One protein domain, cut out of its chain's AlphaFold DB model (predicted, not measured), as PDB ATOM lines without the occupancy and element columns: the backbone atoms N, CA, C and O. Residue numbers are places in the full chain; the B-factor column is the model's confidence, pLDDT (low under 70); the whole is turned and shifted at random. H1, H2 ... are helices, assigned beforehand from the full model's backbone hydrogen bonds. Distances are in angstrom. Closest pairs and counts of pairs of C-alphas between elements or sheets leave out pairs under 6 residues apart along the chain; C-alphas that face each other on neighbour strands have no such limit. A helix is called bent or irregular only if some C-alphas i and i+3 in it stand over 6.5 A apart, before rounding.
ATOM      1  N   ALA A 229      78.104 112.132  92.635       83.50
ATOM      2  CA  ALA A 229      77.944 110.990  91.742       83.50
ATOM      3  C   ALA A 229      78.629 111.209  90.383       83.50
ATOM      4  O   ALA A 229      79.338 110.318  89.918       83.50
ATOM      5  N   ALA A 230      78.521 112.410  89.803       83.75
ATOM      6  CA  ALA A 230      79.173 112.741  88.534       83.75
ATOM      7  C   ALA A 230      80.704 112.606  88.610       83.75
ATOM      8  O   ALA A 230      81.335 112.190  87.644       83.75
ATOM      9  N   ARG A 231      81.302 112.879  89.780       87.88
ATOM     10  CA  ARG A 231      82.752 112.735  89.999       87.88
ATOM     11  C   ARG A 231      83.200 111.276  90.146       87.88
ATOM     12  O   ARG A 231      84.335 110.958  89.814       87.88
ATOM     13  N   ARG A 232      82.339 110.383  90.645       91.88
ATOM     14  CA  ARG A 232      82.686 108.963  90.864       91.88
ATOM     15  C   ARG A 232      82.511 108.102  89.621       91.88
ATOM     16  O   ARG A 232      83.132 107.051  89.521       91.88
ATOM     17  N   PHE A 233      81.681 108.539  88.684       89.56
ATOM     18  CA  PHE A 233      81.337 107.740  87.518       89.56
ATOM     19  C   PHE A 233      82.536 107.402  86.603       89.56
ATOM     20  O   PHE A 233      82.679 106.233  86.251       89.56
ATOM     21  N   PRO A 234      83.467 108.333  86.298       90.38
ATOM     22  CA  PRO A 234      84.670 107.997  85.530       90.38
ATOM     23  C   PRO A 234      85.584 106.986  86.238       90.38
ATOM     24  O   PRO A 234      86.204 106.154  85.589       90.38
ATOM     25  N   LEU A 235      85.645 107.023  87.576       93.88
ATOM     26  CA  LEU A 235      86.417 106.050  88.357       93.88
ATOM     27  C   LEU A 235      85.800 104.652  88.275       93.88
ATOM     28  O   LEU A 235      86.528 103.671  88.162       93.88
ATOM     29  N   LEU A 236      84.466 104.564  88.309       92.88
ATOM     30  CA  LEU A 236      83.758 103.297  88.142       92.88
ATOM     31  C   LEU A 236      84.033 102.691  86.760       92.88
ATOM     32  O   LEU A 236      84.342 101.508  86.682       92.88
ATOM     33  N   HIS A 237      83.982 103.501  85.699       92.38
ATOM     34  CA  HIS A 237      84.354 103.085  84.343       92.38
ATOM     35  C   HIS A 237      85.771 102.516  84.298       92.38
ATOM     36  O   HIS A 237      85.962 101.363  83.918       92.38
ATOM     37  N   ALA A 238      86.754 103.290  84.764       94.12
ATOM     38  CA  ALA A 238      88.145 102.860  84.777       94.12
ATOM     39  C   ALA A 238      88.334 101.541  85.547       94.12
ATOM     40  O   ALA A 238      89.033 100.647  85.074       94.12
ATOM     41  N   LEU A 239      87.671 101.384  86.699       96.19
ATOM     42  CA  LEU A 239      87.716 100.155  87.492       96.19
ATOM     43  C   LEU A 239      87.147  98.962  86.716       96.19
ATOM     44  O   LEU A 239      87.760  97.898  86.708       96.19
ATOM     45  N   VAL A 240      86.012  99.136  86.040       95.81
ATOM     46  CA  VAL A 240      85.377  98.083  85.237       95.81
ATOM     47  C   VAL A 240      86.253  97.682  84.043       95.81
ATOM     48  O   VAL A 240      86.406  96.491  83.779       95.81
ATOM     49  N   ILE A 241      86.902  98.643  83.377       95.19
ATOM     50  CA  ILE A 241      87.871  98.370  82.305       95.19
ATOM     51  C   ILE A 241      89.085  97.599  82.838       95.19
ATOM     52  O   ILE A 241      89.475  96.588  82.255       95.19
ATOM     53  N   ILE A 242      89.657  98.009  83.972       96.19
ATOM     54  CA  ILE A 242      90.770  97.287  84.609       96.19
ATOM     55  C   ILE A 242      90.345  95.866  84.998       96.19
ATOM     56  O   ILE A 242      91.077  94.911  84.742       96.19
ATOM     57  N   ALA A 243      89.149  95.701  85.567       96.19
ATOM     58  CA  ALA A 243      88.603  94.395  85.914       96.19
ATOM     59  C   ALA A 243      88.424  93.503  84.677       96.19
ATOM     60  O   ALA A 243      88.757  92.321  84.740       96.19
ATOM     61  N   LEU A 244      87.980  94.059  83.543       94.19
ATOM     62  CA  LEU A 244      87.914  93.339  82.269       94.19
ATOM     63  C   LEU A 244      89.304  92.875  81.817       94.19
ATOM     64  O   LEU A 244      89.454  91.723  81.419       94.19
ATOM     65  N   ILE A 245      90.324  93.734  81.893       94.69
ATOM     66  CA  ILE A 245      91.701  93.381  81.508       94.69
ATOM     67  C   ILE A 245      92.219  92.228  82.373       94.69
ATOM     68  O   ILE A 245      92.726  91.238  81.844       94.69
ATOM     69  N   VAL A 246      92.038  92.317  83.693       94.50
ATOM     70  CA  VAL A 246      92.423  91.254  84.634       94.50
ATOM     71  C   VAL A 246      91.656  89.968  84.342       94.50
ATOM     72  O   VAL A 246      92.252  88.896  84.300       94.50
ATOM     73  N   PHE A 247      90.351  90.054  84.092       94.44
ATOM     74  CA  PHE A 247      89.523  88.904  83.746       94.44
ATOM     75  C   PHE A 247      89.984  88.226  82.449       94.44
ATOM     76  O   PHE A 247      90.099  86.999  82.407       94.44
ATOM     77  N   ILE A 248      90.306  89.007  81.412       91.75
ATOM     78  CA  ILE A 248      90.836  88.489  80.147       91.75
ATOM     79  C   ILE A 248      92.166  87.766  80.383       91.75
ATOM     80  O   ILE A 248      92.336  86.634  79.929       91.75
ATOM     81  N   ALA A 249      93.083  88.403  81.113       90.19
ATOM     82  CA  ALA A 249      94.425  87.882  81.348       90.19
ATOM     83  C   ALA A 249      94.435  86.640  82.255       90.19
ATOM     84  O   ALA A 249      95.120  85.667  81.956       90.19
ATOM     85  N   VAL A 250      93.684  86.661  83.357       90.50
ATOM     86  CA  VAL A 250      93.768  85.648  84.423       90.50
ATOM     87  C   VAL A 250      92.796  84.492  84.218       90.50
ATOM     88  O   VAL A 250      93.117  83.366  84.583       90.50
ATOM     89  N   TRP A 251      91.606  84.742  83.667       90.69
ATOM     90  CA  TRP A 251      90.539  83.737  83.614       90.69
ATOM     91  C   TRP A 251      90.166  83.330  82.194       90.69
ATOM     92  O   TRP A 251      90.096  82.140  81.888       90.69
ATOM     93  N   TRP A 252      89.899  84.298  81.321       90.50
ATOM     94  CA  TRP A 252      89.369  84.014  79.988       90.50
ATOM     95  C   TRP A 252      90.383  83.281  79.116       90.50
ATOM     96  O   TRP A 252      90.063  82.258  78.509       90.50
ATOM     97  N   GLU A 253      91.611  83.794  79.065       88.19
ATOM     98  CA  GLU A 253      92.658  83.216  78.233       88.19
ATOM     99  C   GLU A 253      93.011  81.782  78.671       88.19
ATOM    100  O   GLU A 253      92.947  80.890  77.820       88.19
ATOM    101  N   PRO A 254      93.252  81.477  79.965       85.38
ATOM    102  CA  PRO A 254      93.569  80.109  80.368       85.38
ATOM    103  C   PRO A 254      92.458  79.109  80.042       85.38
ATOM    104  O   PRO A 254      92.745  78.016  79.554       85.38
ATOM    105  N   ASN A 255      91.195  79.494  80.240       87.62
ATOM    106  CA  ASN A 255      90.058  78.624  79.949       87.62
ATOM    107  C   ASN A 255      89.920  78.314  78.453       87.62
ATOM    108  O   ASN A 255      89.661  77.168  78.090       87.62
ATOM    109  N   LEU A 256      90.128  79.296  77.571       84.81
ATOM    110  CA  LEU A 256      90.095  79.045  76.126       84.81
ATOM    111  C   LEU A 256      91.196  78.085  75.685       84.81
ATOM    112  O   LEU A 256      90.946  77.174  74.893       84.81
ATOM    113  N   HIS A 257      92.390  78.246  76.247       81.00
ATOM    114  CA  HIS A 257      93.490  77.339  75.962       81.00
ATOM    115  C   HIS A 257      93.225  75.921  76.468       81.00
ATOM    116  O   HIS A 257      93.542  74.973  75.754       81.00
ATOM    117  N   MET A 258      92.597  75.750  77.636       83.75
ATOM    118  CA  MET A 258      92.204  74.421  78.127       83.75
ATOM    119  C   MET A 258      91.236  73.719  77.170       83.75
ATOM    120  O   MET A 258      91.419  72.543  76.862       83.75
ATOM    121  N   VAL A 259      90.238  74.443  76.654       85.38
ATOM    122  CA  VAL A 259      89.248  73.876  75.724       85.38
ATOM    123  C   VAL A 259      89.886  73.472  74.392       85.38
ATOM    124  O   VAL A 259      89.489  72.468  73.803       85.38
ATOM    125  N   ARG A 260      90.864  74.238  73.898       79.56
ATOM    126  CA  ARG A 260      91.383  74.072  72.531       79.56
ATOM    127  C   ARG A 260      92.644  73.224  72.430       79.56
ATOM    128  O   ARG A 260      92.809  72.502  71.452       79.56
ATOM    129  N   ALA A 261      93.532  73.322  73.412       80.25
ATOM    130  CA  ALA A 261      94.815  72.632  73.390       80.25
ATOM    131  C   ALA A 261      94.700  71.162  73.856       80.25
ATOM    132  O   ALA A 261      95.604  70.359  73.622       80.25
ATOM    133  N   GLY A 262      93.566  70.790  74.463       80.50
ATOM    134  CA  GLY A 262      93.322  69.451  74.988       80.50
ATOM    135  C   GLY A 262      94.133  69.140  76.253       80.50
ATOM    136  O   GLY A 262      95.002  69.900  76.686       80.50
ATOM    137  N   ASP A 263      93.847  67.983  76.848       71.88
ATOM    138  CA  ASP A 263      94.320  67.597  78.187       71.88
ATOM    139  C   ASP A 263      95.856  67.436  78.277       71.88
ATOM    140  O   ASP A 263      96.465  67.644  79.329       71.88
ATOM    141  N   LEU A 264      96.516  67.121  77.151       65.50
ATOM    142  CA  LEU A 264      97.977  66.986  77.079       65.50
ATOM    143  C   LEU A 264      98.698  68.339  77.102       65.50
ATOM    144  O   LEU A 264      99.731  68.473  77.759       65.50
ATOM    145  N   ALA A 265      98.162  69.339  76.403       63.09
ATOM    146  CA  ALA A 265      98.755  70.667  76.368       63.09
ATOM    147  C   ALA A 265      98.462  71.449  77.650       63.09
ATOM    148  O   ALA A 265      99.295  72.243  78.058       63.09
ATOM    149  N   ALA A 266      97.350  71.187  78.346       64.81
ATOM    150  CA  ALA A 266      97.056  71.801  79.645       64.81
ATOM    151  C   ALA A 266      98.136  71.510  80.709       64.81
ATOM    152  O   ALA A 266      98.388  72.341  81.580       64.81
ATOM    153  N   ARG A 267      98.819  70.357  80.612       66.56
ATOM    154  CA  ARG A 267      99.912  69.963  81.522       66.56
ATOM    155  C   ARG A 267     101.259  70.602  81.177       66.56
ATOM    156  O   ARG A 267     102.086  70.774  82.067       66.56
ATOM    157  N   THR A 268     101.484  70.963  79.913       61.22
ATOM    158  CA  THR A 268     102.693  71.664  79.435       61.22
ATOM    159  C   THR A 268     102.490  73.168  79.242       61.22
ATOM    160  O   THR A 268     103.472  73.895  79.120       61.22
ATOM    161  N   ALA A 269     101.250  73.665  79.304       56.84
ATOM    162  CA  ALA A 269     100.848  75.076  79.218       56.84
ATOM    163  C   ALA A 269     101.258  75.914  80.444       56.84
ATOM    164  O   ALA A 269     100.697  76.986  80.694       56.84
ATOM    165  N   GLY A 270     102.247  75.437  81.201       64.06
ATOM    166  CA  GLY A 270     102.916  76.145  82.279       64.06
ATOM    167  C   GLY A 270     103.699  77.331  81.734       64.06
ATOM    168  O   GLY A 270     104.892  77.247  81.480       64.06
ATOM    169  N   ASP A 271     102.976  78.399  81.436       75.75
ATOM    170  CA  ASP A 271     103.191  79.748  81.936       75.75
ATOM    171  C   ASP A 271     102.440  80.681  80.995       75.75
ATOM    172  O   ASP A 271     102.881  80.963  79.880       75.75
ATOM    173  N   TRP A 272     101.305  81.206  81.464       85.12
ATOM    174  CA  TRP A 272     100.641  82.372  80.866       85.12
ATOM    175  C   TRP A 272     101.661  83.430  80.410       85.12
ATOM    176  O   TRP A 272     101.585  83.939  79.294       85.12
ATOM    177  N   ALA A 273     102.697  83.635  81.230       85.19
ATOM    178  CA  ALA A 273     103.816  84.522  80.962       85.19
ATOM    179  C   ALA A 273     104.532  84.231  79.629       85.19
ATOM    180  O   ALA A 273     104.755  85.156  78.860       85.19
ATOM    181  N   ARG A 274     104.829  82.962  79.309       82.69
ATOM    182  CA  ARG A 274     105.515  82.570  78.062       82.69
ATOM    183  C   ARG A 274     104.679  82.815  76.807       82.69
ATOM    184  O   ARG A 274     105.230  83.065  75.739       82.69
ATOM    185  N   ARG A 275     103.352  82.713  76.916       81.12
ATOM    186  CA  ARG A 275     102.431  82.942  75.789       81.12
ATOM    187  C   ARG A 275     102.272  84.429  75.510       81.12
ATOM    188  O   ARG A 275     102.367  84.856  74.364       81.12
ATOM    189  N   TRP A 276     102.094  85.212  76.568       85.75
ATOM    190  CA  TRP A 276     101.925  86.656  76.464       85.75
ATOM    191  C   TRP A 276     103.235  87.382  76.137       85.75
ATOM    192  O   TRP A 276     103.202  88.352  75.386       85.75
ATOM    193  N   SER A 277     104.392  86.874  76.577       84.50
ATOM    194  CA  SER A 277     105.704  87.437  76.222       84.50
ATOM    195  C   SER A 277     106.035  87.334  74.729       84.50
ATOM    196  O   SER A 277     106.864  88.079  74.224       84.50
ATOM    197  N   GLY A 278     105.398  86.419  73.993       78.50
ATOM    198  CA  GLY A 278     105.604  86.284  72.549       78.50
ATOM    199  C   GLY A 278     105.009  87.431  71.721       78.50
ATOM    200  O   GLY A 278     105.420  87.624  70.577       78.50
ATOM    201  N   LEU A 279     104.062  88.207  72.271       79.62
ATOM    202  CA  LEU A 279     103.349  89.244  71.513       79.62
ATOM    203  C   LEU A 279     104.198  90.475  71.197       79.62
ATOM    204  O   LEU A 279     103.964  91.100  70.166       79.62
ATOM    205  N   ALA A 280     105.145  90.853  72.058       77.44
ATOM    206  CA  ALA A 280     105.847  92.127  71.906       77.44
ATOM    207  C   ALA A 280     106.864  92.136  70.747       77.44
ATOM    208  O   ALA A 280     107.230  93.204  70.266       77.44
ATOM    209  N   GLY A 281     107.305  90.960  70.280       69.19
ATOM    210  CA  GLY A 281     108.334  90.829  69.238       69.19
ATOM    211  C   GLY A 281     107.917  90.052  67.985       69.19
ATOM    212  O   GLY A 281     108.591  90.140  66.958       69.19
ATOM    213  N   ALA A 282     106.819  89.292  68.018       64.62
ATOM    214  CA  ALA A 282     106.415  88.439  66.900       64.62
ATOM    215  C   ALA A 282     105.491  89.171  65.913       64.62
ATOM    216  O   ALA A 282     104.296  88.893  65.831       64.62
ATOM    217  N   VAL A 283     106.053  90.063  65.093       58.44
ATOM    218  CA  VAL A 283     105.307  90.744  64.011       58.44
ATOM    219  C   VAL A 283     104.838  89.760  62.911       58.44
ATOM    220  O   VAL A 283     103.959  90.093  62.121       58.44
ATOM    221  N   GLY A 284     105.359  88.522  62.873       57.59
ATOM    222  CA  GLY A 284     105.059  87.533  61.820       57.59
ATOM    223  C   GLY A 284     104.262  86.281  62.222       57.59
ATOM    224  O   GLY A 284     103.630  85.683  61.359       57.59
ATOM    225  N   ASN A 285     104.243  85.886  63.503       61.78
ATOM    226  CA  ASN A 285     103.625  84.628  63.967       61.78
ATOM    227  C   ASN A 285     102.495  84.877  64.979       61.78
ATOM    228  O   ASN A 285     102.429  84.262  66.042       61.78
ATOM    229  N   THR A 286     101.560  85.762  64.637       60.41
ATOM    230  CA  THR A 286     100.350  86.013  65.444       60.41
ATOM    231  C   THR A 286      99.382  84.825  65.480       60.41
ATOM    232  O   THR A 286      98.364  84.891  66.159       60.41
ATOM    233  N   SER A 287      99.690  83.713  64.803       58.09
ATOM    234  CA  SER A 287      98.871  82.496  64.796       58.09
ATOM    235  C   SER A 287      98.761  81.806  66.159       58.09
ATOM    236  O   SER A 287      97.843  81.010  66.343       58.09
ATOM    237  N   MET A 288      99.658  82.103  67.110       58.34
ATOM    238  CA  MET A 288      99.594  81.544  68.468       58.34
ATOM    239  C   MET A 288      98.636  82.284  69.398       58.34
ATOM    240  O   MET A 288      98.112  81.677  70.330       58.34
ATOM    241  N   VAL A 289      98.390  83.572  69.155       58.94
ATOM    242  CA  VAL A 289      97.378  84.316  69.900       58.94
ATOM    243  C   VAL A 289      96.114  84.182  69.096       58.94
ATOM    244  O   VAL A 289      95.954  84.790  68.038       58.94
ATOM    245  N   GLU A 290      95.232  83.316  69.567       63.41
ATOM    246  CA  GLU A 290      93.926  83.155  68.955       63.41
ATOM    247  C   GLU A 290      93.303  84.534  68.745       63.41
ATOM    248  O   GLU A 290      93.486  85.430  69.573       63.41
ATOM    249  N   LYS A 291      92.579  84.713  67.629       65.94
ATOM    250  CA  LYS A 291      91.743  85.896  67.393       65.94
ATOM    251  C   LYS A 291      90.650  85.907  68.456       65.94
ATOM    252  O   LYS A 291      89.514  85.504  68.218       65.94
ATOM    253  N   LEU A 292      91.036  86.282  69.664       63.62
ATOM    254  CA  LEU A 292      90.181  86.383  70.812       63.62
ATOM    255  C   LEU A 292      89.114  87.406  70.438       63.62
ATOM    256  O   LEU A 292      89.452  88.474  69.913       63.62
ATOM    257  N   PRO A 293      87.834  87.149  70.739       83.44
ATOM    258  CA  PRO A 293      86.781  88.141  70.577       83.44
ATOM    259  C   PRO A 293      86.904  89.250  71.641       83.44
ATOM    260  O   PRO A 293      85.900  89.761  72.121       83.44
ATOM    261  N   VAL A 294      88.131  89.635  72.018       83.06
ATOM    262  CA  VAL A 294      88.449  90.708  72.967       83.06
ATOM    263  C   VAL A 294      87.814  92.011  72.511       83.06
ATOM    264  O   VAL A 294      87.212  92.707  73.318       83.06
ATOM    265  N   PHE A 295      87.875  92.297  71.207       84.75
ATOM    266  CA  PHE A 295      87.194  93.452  70.634       84.75
ATOM    267  C   PHE A 295      85.692  93.424  70.935       84.75
ATOM    268  O   PHE A 295      85.141  94.419  71.390       84.75
ATOM    269  N   TRP A 296      85.035  92.276  70.756       89.75
ATOM    270  CA  TRP A 296      83.604  92.148  71.024       89.75
ATOM    271  C   TRP A 296      83.277  92.243  72.512       89.75
ATOM    272  O   TRP A 296      82.308  92.905  72.855       89.75
ATOM    273  N   ALA A 297      84.088  91.646  73.387       87.94
ATOM    274  CA  ALA A 297      83.914  91.758  74.836       87.94
ATOM    275  C   ALA A 297      84.082  93.205  75.328       87.94
ATOM    276  O   ALA A 297      83.316  93.670  76.167       87.94
ATOM    277  N   PHE A 298      85.055  93.931  74.775       90.56
ATOM    278  CA  PHE A 298      85.226  95.354  75.040       90.56
ATOM    279  C   PHE A 298      84.018  96.149  74.533       90.56
ATOM    280  O   PHE A 298      83.410  96.883  75.300       90.56
ATOM    281  N   VAL A 299      83.601  95.949  73.280       91.62
ATOM    282  CA  VAL A 299      82.452  96.658  72.694       91.62
ATOM    283  C   VAL A 299      81.161  96.401  73.474       91.62
ATOM    284  O   VAL A 299      80.405  97.340  73.710       91.62
ATOM    285  N   THR A 300      80.884  95.166  73.902       91.81
ATOM    286  CA  THR A 300      79.673  94.860  74.680       91.81
ATOM    287  C   THR A 300      79.700  95.511  76.056       91.81
ATOM    288  O   THR A 300      78.686  96.073  76.477       91.81
ATOM    289  N   LEU A 301      80.849  95.486  76.735       91.88
ATOM    290  CA  LEU A 301      81.042  96.186  78.001       91.88
ATOM    291  C   LEU A 301      80.826  97.693  77.836       91.88
ATOM    292  O   LEU A 301      80.173  98.322  78.664       91.88
ATOM    293  N   GLU A 302      81.303  98.250  76.732       91.56
ATOM    294  CA  GLU A 302      81.247  99.680  76.474       91.56
ATOM    295  C   GLU A 302      79.845 100.162  76.114       91.56
ATOM    296  O   GLU A 302      79.393 101.198  76.600       91.56
ATOM    297  N   VAL A 303      79.092  99.354  75.368       91.69
ATOM    298  CA  VAL A 303      77.655  99.567  75.154       91.69
ATOM    299  C   VAL A 303      76.889  99.484  76.478       91.69
ATOM    300  O   VAL A 303      75.999 100.302  76.720       91.69
ATOM    301  N   LEU A 304      77.233  98.542  77.361       92.38
ATOM    302  CA  LEU A 304      76.598  98.401  78.674       92.38
ATOM    303  C   LEU A 304      76.890  99.609  79.575       92.38
ATOM    304  O   LEU A 304      75.974 100.158  80.192       92.38
ATOM    305  N   LEU A 305      78.143 100.053  79.632       88.62
ATOM    306  CA  LEU A 305      78.575 101.220  80.399       88.62
ATOM    307  C   LEU A 305      77.949 102.512  79.859       88.62
ATOM    308  O   LEU A 305      77.429 103.326  80.626       88.62
ATOM    309  N   PHE A 306      77.896 102.668  78.536       88.56
ATOM    310  CA  PHE A 306      77.197 103.766  77.875       88.56
ATOM    311  C   PHE A 306      75.690 103.767  78.183       88.56
ATOM    312  O   PHE A 306      75.120 104.803  78.542       88.56
ATOM    313  N   SER A 307      75.037 102.605  78.110       88.75
ATOM    314  CA  SER A 307      73.621 102.438  78.463       88.75
ATOM    315  C   SER A 307      73.363 102.772  79.937       88.75
ATOM    316  O   SER A 307      72.448 103.524  80.278       88.75
ATOM    317  N   THR A 308      74.239 102.314  80.831       87.38
ATOM    318  CA  THR A 308      74.167 102.619  82.268       87.38
ATOM    319  C   THR A 308      74.334 104.121  82.514       87.38
ATOM    320  O   THR A 308      73.571 104.730  83.261       87.38
ATOM    321  N   ARG A 309      75.279 104.776  81.834       84.12
ATOM    322  CA  ARG A 309      75.475 106.227  81.946       84.12
ATOM    323  C   ARG A 309      74.228 107.000  81.538       84.12
ATOM    324  O   ARG A 309      73.810 107.902  82.257       84.12
ATOM    325  N   THR A 310      73.660 106.665  80.386       83.06
ATOM    326  CA  THR A 310      72.518 107.391  79.815       83.06
ATOM    327  C   THR A 310      71.235 107.194  80.622       83.06
ATOM    328  O   THR A 310      70.435 108.124  80.720       83.06
ATOM    329  N   THR A 311      71.056 106.030  81.246       85.50
ATOM    330  CA  THR A 311      69.883 105.725  82.083       85.50
ATOM    331  C   THR A 311      69.983 106.313  83.492       85.50
ATOM    332  O   THR A 311      69.009 106.893  83.974       85.50
ATOM    333  N   PHE A 312      71.145 106.221  84.148       84.69
ATOM    334  CA  PHE A 312      71.310 106.661  85.540       84.69
ATOM    335  C   PHE A 312      71.721 108.125  85.689       84.69
ATOM    336  O   PHE A 312      71.336 108.784  86.657       84.69
ATOM    337  N   ILE A 313      72.499 108.662  84.749       77.12
ATOM    338  CA  ILE A 313      72.955 110.049  84.786       77.12
ATOM    339  C   ILE A 313      72.179 110.804  83.721       77.12
ATOM    340  O   ILE A 313      72.594 110.924  82.570       77.12
ATOM    341  N   ARG A 314      71.050 111.380  84.133       70.06
ATOM    342  CA  ARG A 314      70.316 112.374  83.344       70.06
ATOM    343  C   ARG A 314      71.106 113.691  83.336       70.06
ATOM    344  O   ARG A 314      70.639 114.721  83.806       70.06
ATOM    345  N   SER A 315      72.360 113.652  82.886       61.72
ATOM    346  CA  SER A 315      73.191 114.837  82.740       61.72
ATOM    347  C   SER A 315      72.621 115.649  81.593       61.72
ATOM    348  O   SER A 315      72.718 115.251  80.432       61.72
ATOM    349  N   GLY A 316      72.027 116.792  81.919       62.25
ATOM    350  CA  GLY A 316      71.813 117.857  80.955       62.25
ATOM    351  C   GLY A 316      73.169 118.428  80.571       62.25
ATOM    352  O   GLY A 316      73.541 119.486  81.059       62.25
ATOM    353  N   LEU A 345      78.626 113.376  72.293       89.12
ATOM    354  CA  LEU A 345      80.044 113.712  72.124       89.12
ATOM    355  C   LEU A 345      80.887 113.579  73.412       89.12
ATOM    356  O   LEU A 345      81.951 112.957  73.353       89.12
ATOM    357  N   PRO A 346      80.436 114.044  74.595       87.06
ATOM    358  CA  PRO A 346      81.155 113.788  75.845       87.06
ATOM    359  C   PRO A 346      81.227 112.301  76.209       87.06
ATOM    360  O   PRO A 346      82.181 111.862  76.851       87.06
ATOM    361  N   ALA A 347      80.214 111.520  75.825       85.19
ATOM    362  CA  ALA A 347      80.212 110.081  76.046       85.19
ATOM    363  C   ALA A 347      81.194 109.376  75.099       85.19
ATOM    364  O   ALA A 347      81.975 108.554  75.559       85.19
ATOM    365  N   LEU A 348      81.245 109.780  73.827       87.75
ATOM    366  CA  LEU A 348      82.221 109.286  72.855       87.75
ATOM    367  C   LEU A 348      83.662 109.569  73.301       87.75
ATOM    368  O   LEU A 348      84.513 108.688  73.238       87.75
ATOM    369  N   MET A 349      83.933 110.778  73.801       90.88
ATOM    370  CA  MET A 349      85.254 111.130  74.337       90.88
ATOM    371  C   MET A 349      85.629 110.305  75.570       90.88
ATOM    372  O   MET A 349      86.803 109.994  75.761       90.88
ATOM    373  N   GLN A 350      84.652 109.927  76.399       89.69
ATOM    374  CA  GLN A 350      84.892 109.000  77.502       89.69
ATOM    375  C   GLN A 350      85.239 107.603  76.980       89.69
ATOM    376  O   GLN A 350      86.255 107.063  77.392       89.69
ATOM    377  N   THR A 351      84.478 107.070  76.023       88.88
ATOM    378  CA  THR A 351      84.764 105.769  75.398       88.88
ATOM    379  C   THR A 351      86.137 105.731  74.733       88.88
ATOM    380  O   THR A 351      86.840 104.728  74.806       88.88
ATOM    381  N   TYR A 352      86.571 106.836  74.124       93.75
ATOM    382  CA  TYR A 352      87.932 106.948  73.605       93.75
ATOM    383  C   TYR A 352      88.983 106.804  74.718       93.75
ATOM    384  O   TYR A 352      89.925 106.026  74.575       93.75
ATOM    385  N   ARG A 353      88.805 107.497  75.853       94.69
ATOM    386  CA  ARG A 353      89.700 107.378  77.020       94.69
ATOM    387  C   ARG A 353      89.695 105.967  77.605       94.69
ATOM    388  O   ARG A 353      90.761 105.454  77.935       94.69
ATOM    389  N   ASP A 354      88.525 105.347  77.693       93.00
ATOM    390  CA  ASP A 354      88.348 103.982  78.194       93.00
ATOM    391  C   ASP A 354      89.021 102.967  77.250       93.00
ATOM    392  O   ASP A 354      89.725 102.068  77.707       93.00
ATOM    393  N   GLY A 355      88.931 103.175  75.933       92.00
ATOM    394  CA  GLY A 355      89.671 102.411  74.929       92.00
ATOM    395  C   GLY A 355      91.187 102.564  75.057       92.00
ATOM    396  O   GLY A 355      91.907 101.567  75.066       92.00
ATOM    397  N   CYS A 356      91.696 103.788  75.223       96.00
ATOM    398  CA  CYS A 356      93.122 104.016  75.479       96.00
ATOM    399  C   CYS A 356      93.590 103.311  76.760       96.00
ATOM    400  O   CYS A 356      94.635 102.662  76.749       96.00
ATOM    401  N   LEU A 357      92.812 103.401  77.843       95.75
ATOM    402  CA  LEU A 357      93.098 102.715  79.105       95.75
ATOM    403  C   LEU A 357      93.109 101.192  78.924       95.75
ATOM    404  O   LEU A 357      93.981 100.516  79.468       95.75
ATOM    405  N   PHE A 358      92.176 100.663  78.135       95.12
ATOM    406  CA  PHE A 358      92.101  99.248  77.804       95.12
ATOM    407  C   PHE A 358      93.358  98.764  77.071       95.12
ATOM    408  O   PHE A 358      94.008  97.821  77.524       95.12
ATOM    409  N   PHE A 359      93.750  99.434  75.982       94.25
ATOM    410  CA  PHE A 359      94.967  99.084  75.238       94.25
ATOM    411  C   PHE A 359      96.229  99.238  76.087       94.25
ATOM    412  O   PHE A 359      97.110  98.380  76.036       94.25
ATOM    413  N   PHE A 360      96.303 100.294  76.898       96.38
ATOM    414  CA  PHE A 360      97.411 100.502  77.822       96.38
ATOM    415  C   PHE A 360      97.518  99.363  78.841       96.38
ATOM    416  O   PHE A 360      98.585  98.773  78.992       96.38
ATOM    417  N   GLY A 361      96.420  99.004  79.511       95.19
ATOM    418  CA  GLY A 361      96.430  97.923  80.497       95.19
ATOM    419  C   GLY A 361      96.703  96.552  79.873       95.19
ATOM    420  O   GLY A 361      97.388  95.734  80.480       95.19
ATOM    421  N   LEU A 362      96.254  96.319  78.636       92.44
ATOM    422  CA  LEU A 362      96.595  95.113  77.882       92.44
ATOM    423  C   LEU A 362      98.092  95.065  77.532       92.44
ATOM    424  O   LEU A 362      98.724  94.025  77.695       92.44
ATOM    425  N   GLY A 363      98.683  96.198  77.140       93.19
ATOM    426  CA  GLY A 363     100.131  96.331  76.969       93.19
ATOM    427  C   GLY A 363     100.902  96.076  78.268       93.19
ATOM    428  O   GLY A 363     101.877  95.330  78.272       93.19
ATOM    429  N   MET A 364     100.429  96.606  79.398       95.69
ATOM    430  CA  MET A 364     101.028  96.339  80.714       95.69
ATOM    431  C   MET A 364     100.943  94.861  81.108       95.69
ATOM    432  O   MET A 364     101.876  94.344  81.719       95.69
ATOM    433  N   ALA A 365      99.865  94.159  80.745       92.50
ATOM    434  CA  ALA A 365      99.754  92.718  80.961       92.50
ATOM    435  C   ALA A 365     100.808  91.938  80.156       92.50
ATOM    436  O   ALA A 365     101.421  91.018  80.696       92.50
ATOM    437  N   VAL A 366     101.080  92.343  78.908       91.56
ATOM    438  CA  VAL A 366     102.171  91.782  78.090       91.56
ATOM    439  C   VAL A 366     103.533  92.026  78.748       91.56
ATOM    440  O   VAL A 366     104.300  91.086  78.928       91.56
ATOM    441  N   VAL A 367     103.820  93.252  79.195       92.88
ATOM    442  CA  VAL A 367     105.091  93.572  79.878       92.88
ATOM    443  C   VAL A 367     105.250  92.773  81.179       92.88
ATOM    444  O   VAL A 367     106.318  92.233  81.465       92.88
ATOM    445  N   ALA A 368     104.181  92.643  81.968       92.06
ATOM    446  CA  ALA A 368     104.191  91.843  83.191       92.06
ATOM    447  C   ALA A 368     104.448  90.353  82.905       92.06
ATOM    448  O   ALA A 368     105.141  89.680  83.673       92.06
ATOM    449  N   ALA A 369     103.919  89.842  81.791       90.75
ATOM    450  CA  ALA A 369     104.195  88.495  81.314       90.75
ATOM    451  C   ALA A 369     105.672  88.309  80.942       90.75
ATOM    452  O   ALA A 369     106.286  87.345  81.395       90.75
ATOM    453  N   GLU A 370     106.273  89.237  80.196       89.62
ATOM    454  CA  GLU A 370     107.704  89.195  79.858       89.62
ATOM    455  C   GLU A 370     108.599  89.208  81.095       89.62
ATOM    456  O   GLU A 370     109.543  88.418  81.205       89.62
ATOM    457  N   TRP A 371     108.274  90.078  82.053       90.75
ATOM    458  CA  TRP A 371     108.994  90.164  83.317       90.75
ATOM    459  C   TRP A 371     108.931  88.845  84.090       90.75
ATOM    460  O   TRP A 371     109.965  88.329  84.520       90.75
ATOM    461  N   LYS A 372     107.740  88.242  84.193       90.00
ATOM    462  CA  LYS A 372     107.552  86.947  84.860       90.00
ATOM    463  C   LYS A 372     108.230  85.791  84.117       90.00
ATOM    464  O   LYS A 372     108.735  84.879  84.763       90.00
ATOM    465  N   ALA A 373     108.278  85.835  82.787       88.19
ATOM    466  CA  ALA A 373     108.962  84.838  81.964       88.19
ATOM    467  C   ALA A 373     110.499  84.901  82.082       88.19
ATOM    468  O   ALA A 373     111.187  84.023  81.565       88.19
ATOM    469  N   GLY A 374     111.045  85.902  82.783       85.62
ATOM    470  CA  GLY A 374     112.473  86.009  83.065       85.62
ATOM    471  C   GLY A 374     113.288  86.683  81.962       85.62
ATOM    472  O   GLY A 374     114.510  86.691  82.060       85.62
TER     473      GLY A 374
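What this domain is: This is residues 229 to 316 and 345 to 374 of the 379 residues of an uncharacterized protein of Trichosporon asahii var. asahii (strain ATCC 90039 / CBS 2479 / JCM 2466 / KCTC 7840 / NBRC 103889/ NCYC 2677 / UAMH 7654) (UniProt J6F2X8). Three long helices, H1, H3 and H4, make a loose, elongated bundle, up and down, each running against the one before it in the chain. H1 runs past the other two and folds back at a kink near residue 262, and short H2 packs on the last part of H4 at that end. The printed part has 118 residues with four named helices, H1 to H4, and no named strand, an all-helix make-up. It is loose, with a radius of gyration of the C-alphas of 17.0 A, a rod spanning 56 by 26 by 24 A.

How they stand to each other: Start with H1, residues 229 to 268; it is irregular, with C-alphas 260 and 263 9.1 A apart, and its kink near residue 262 is 131 degrees. Its residues 237 to 249 alone touch H4, residues 345 to 372, the same way at a steep tilt of 41 degrees; the closest C-alphas, of Ile 241 and Phe 358, are 6.2 A apart. With residues 237 to 248 alone, H1 only just touches H3, residues 294 to 312, with 3 pairs of C-alphas within 8 A, the closest those of His 237 and Leu 305 at 7.2 A; they run opposite ways at a shallow tilt of 27 degrees. H3 and H4 are close but not clearly touching, the closest C-alphas being Glu 302 and Thr 351 at 7.1 A. H2, residues 272 to 276, touches H4 at residues 365 to 372 alone, with C-alphas of Ala 273 and Ala 369 closest at 4.0 A; H2 and H3 are apart. In H2, H3 and H4 every O i to N i+4 pair is within hydrogen-bond range; in H1, 25 of 36 are.

Where its parts are: Find C-alpha 229 at (77.944, 110.990, 91.742); from there H1 runs 48.1 A to C-alpha 268. H2 is short, H3 spans 26.6 A from C-alpha 294 at (88.449, 90.708, 72.967), and H4 spans 40.4 A to C-alpha 372 at (107.552, 86.947, 84.860).

The domain as a whole: The two C-alphas farthest apart, of Leu 264 and Gly 316, are 57.3 A apart. Residues 317 to 344 are not printed, and C-alphas 316 and 345 are 12.8 A apart across this cut. The link from H1 to H2 is tight; that from H2 to H3, residues 277 to 293, is long. The mean pLDDT of the printed part is 83.9; look for values under 70 at residues 264 to 270, 281 to 292 and 315 to 316.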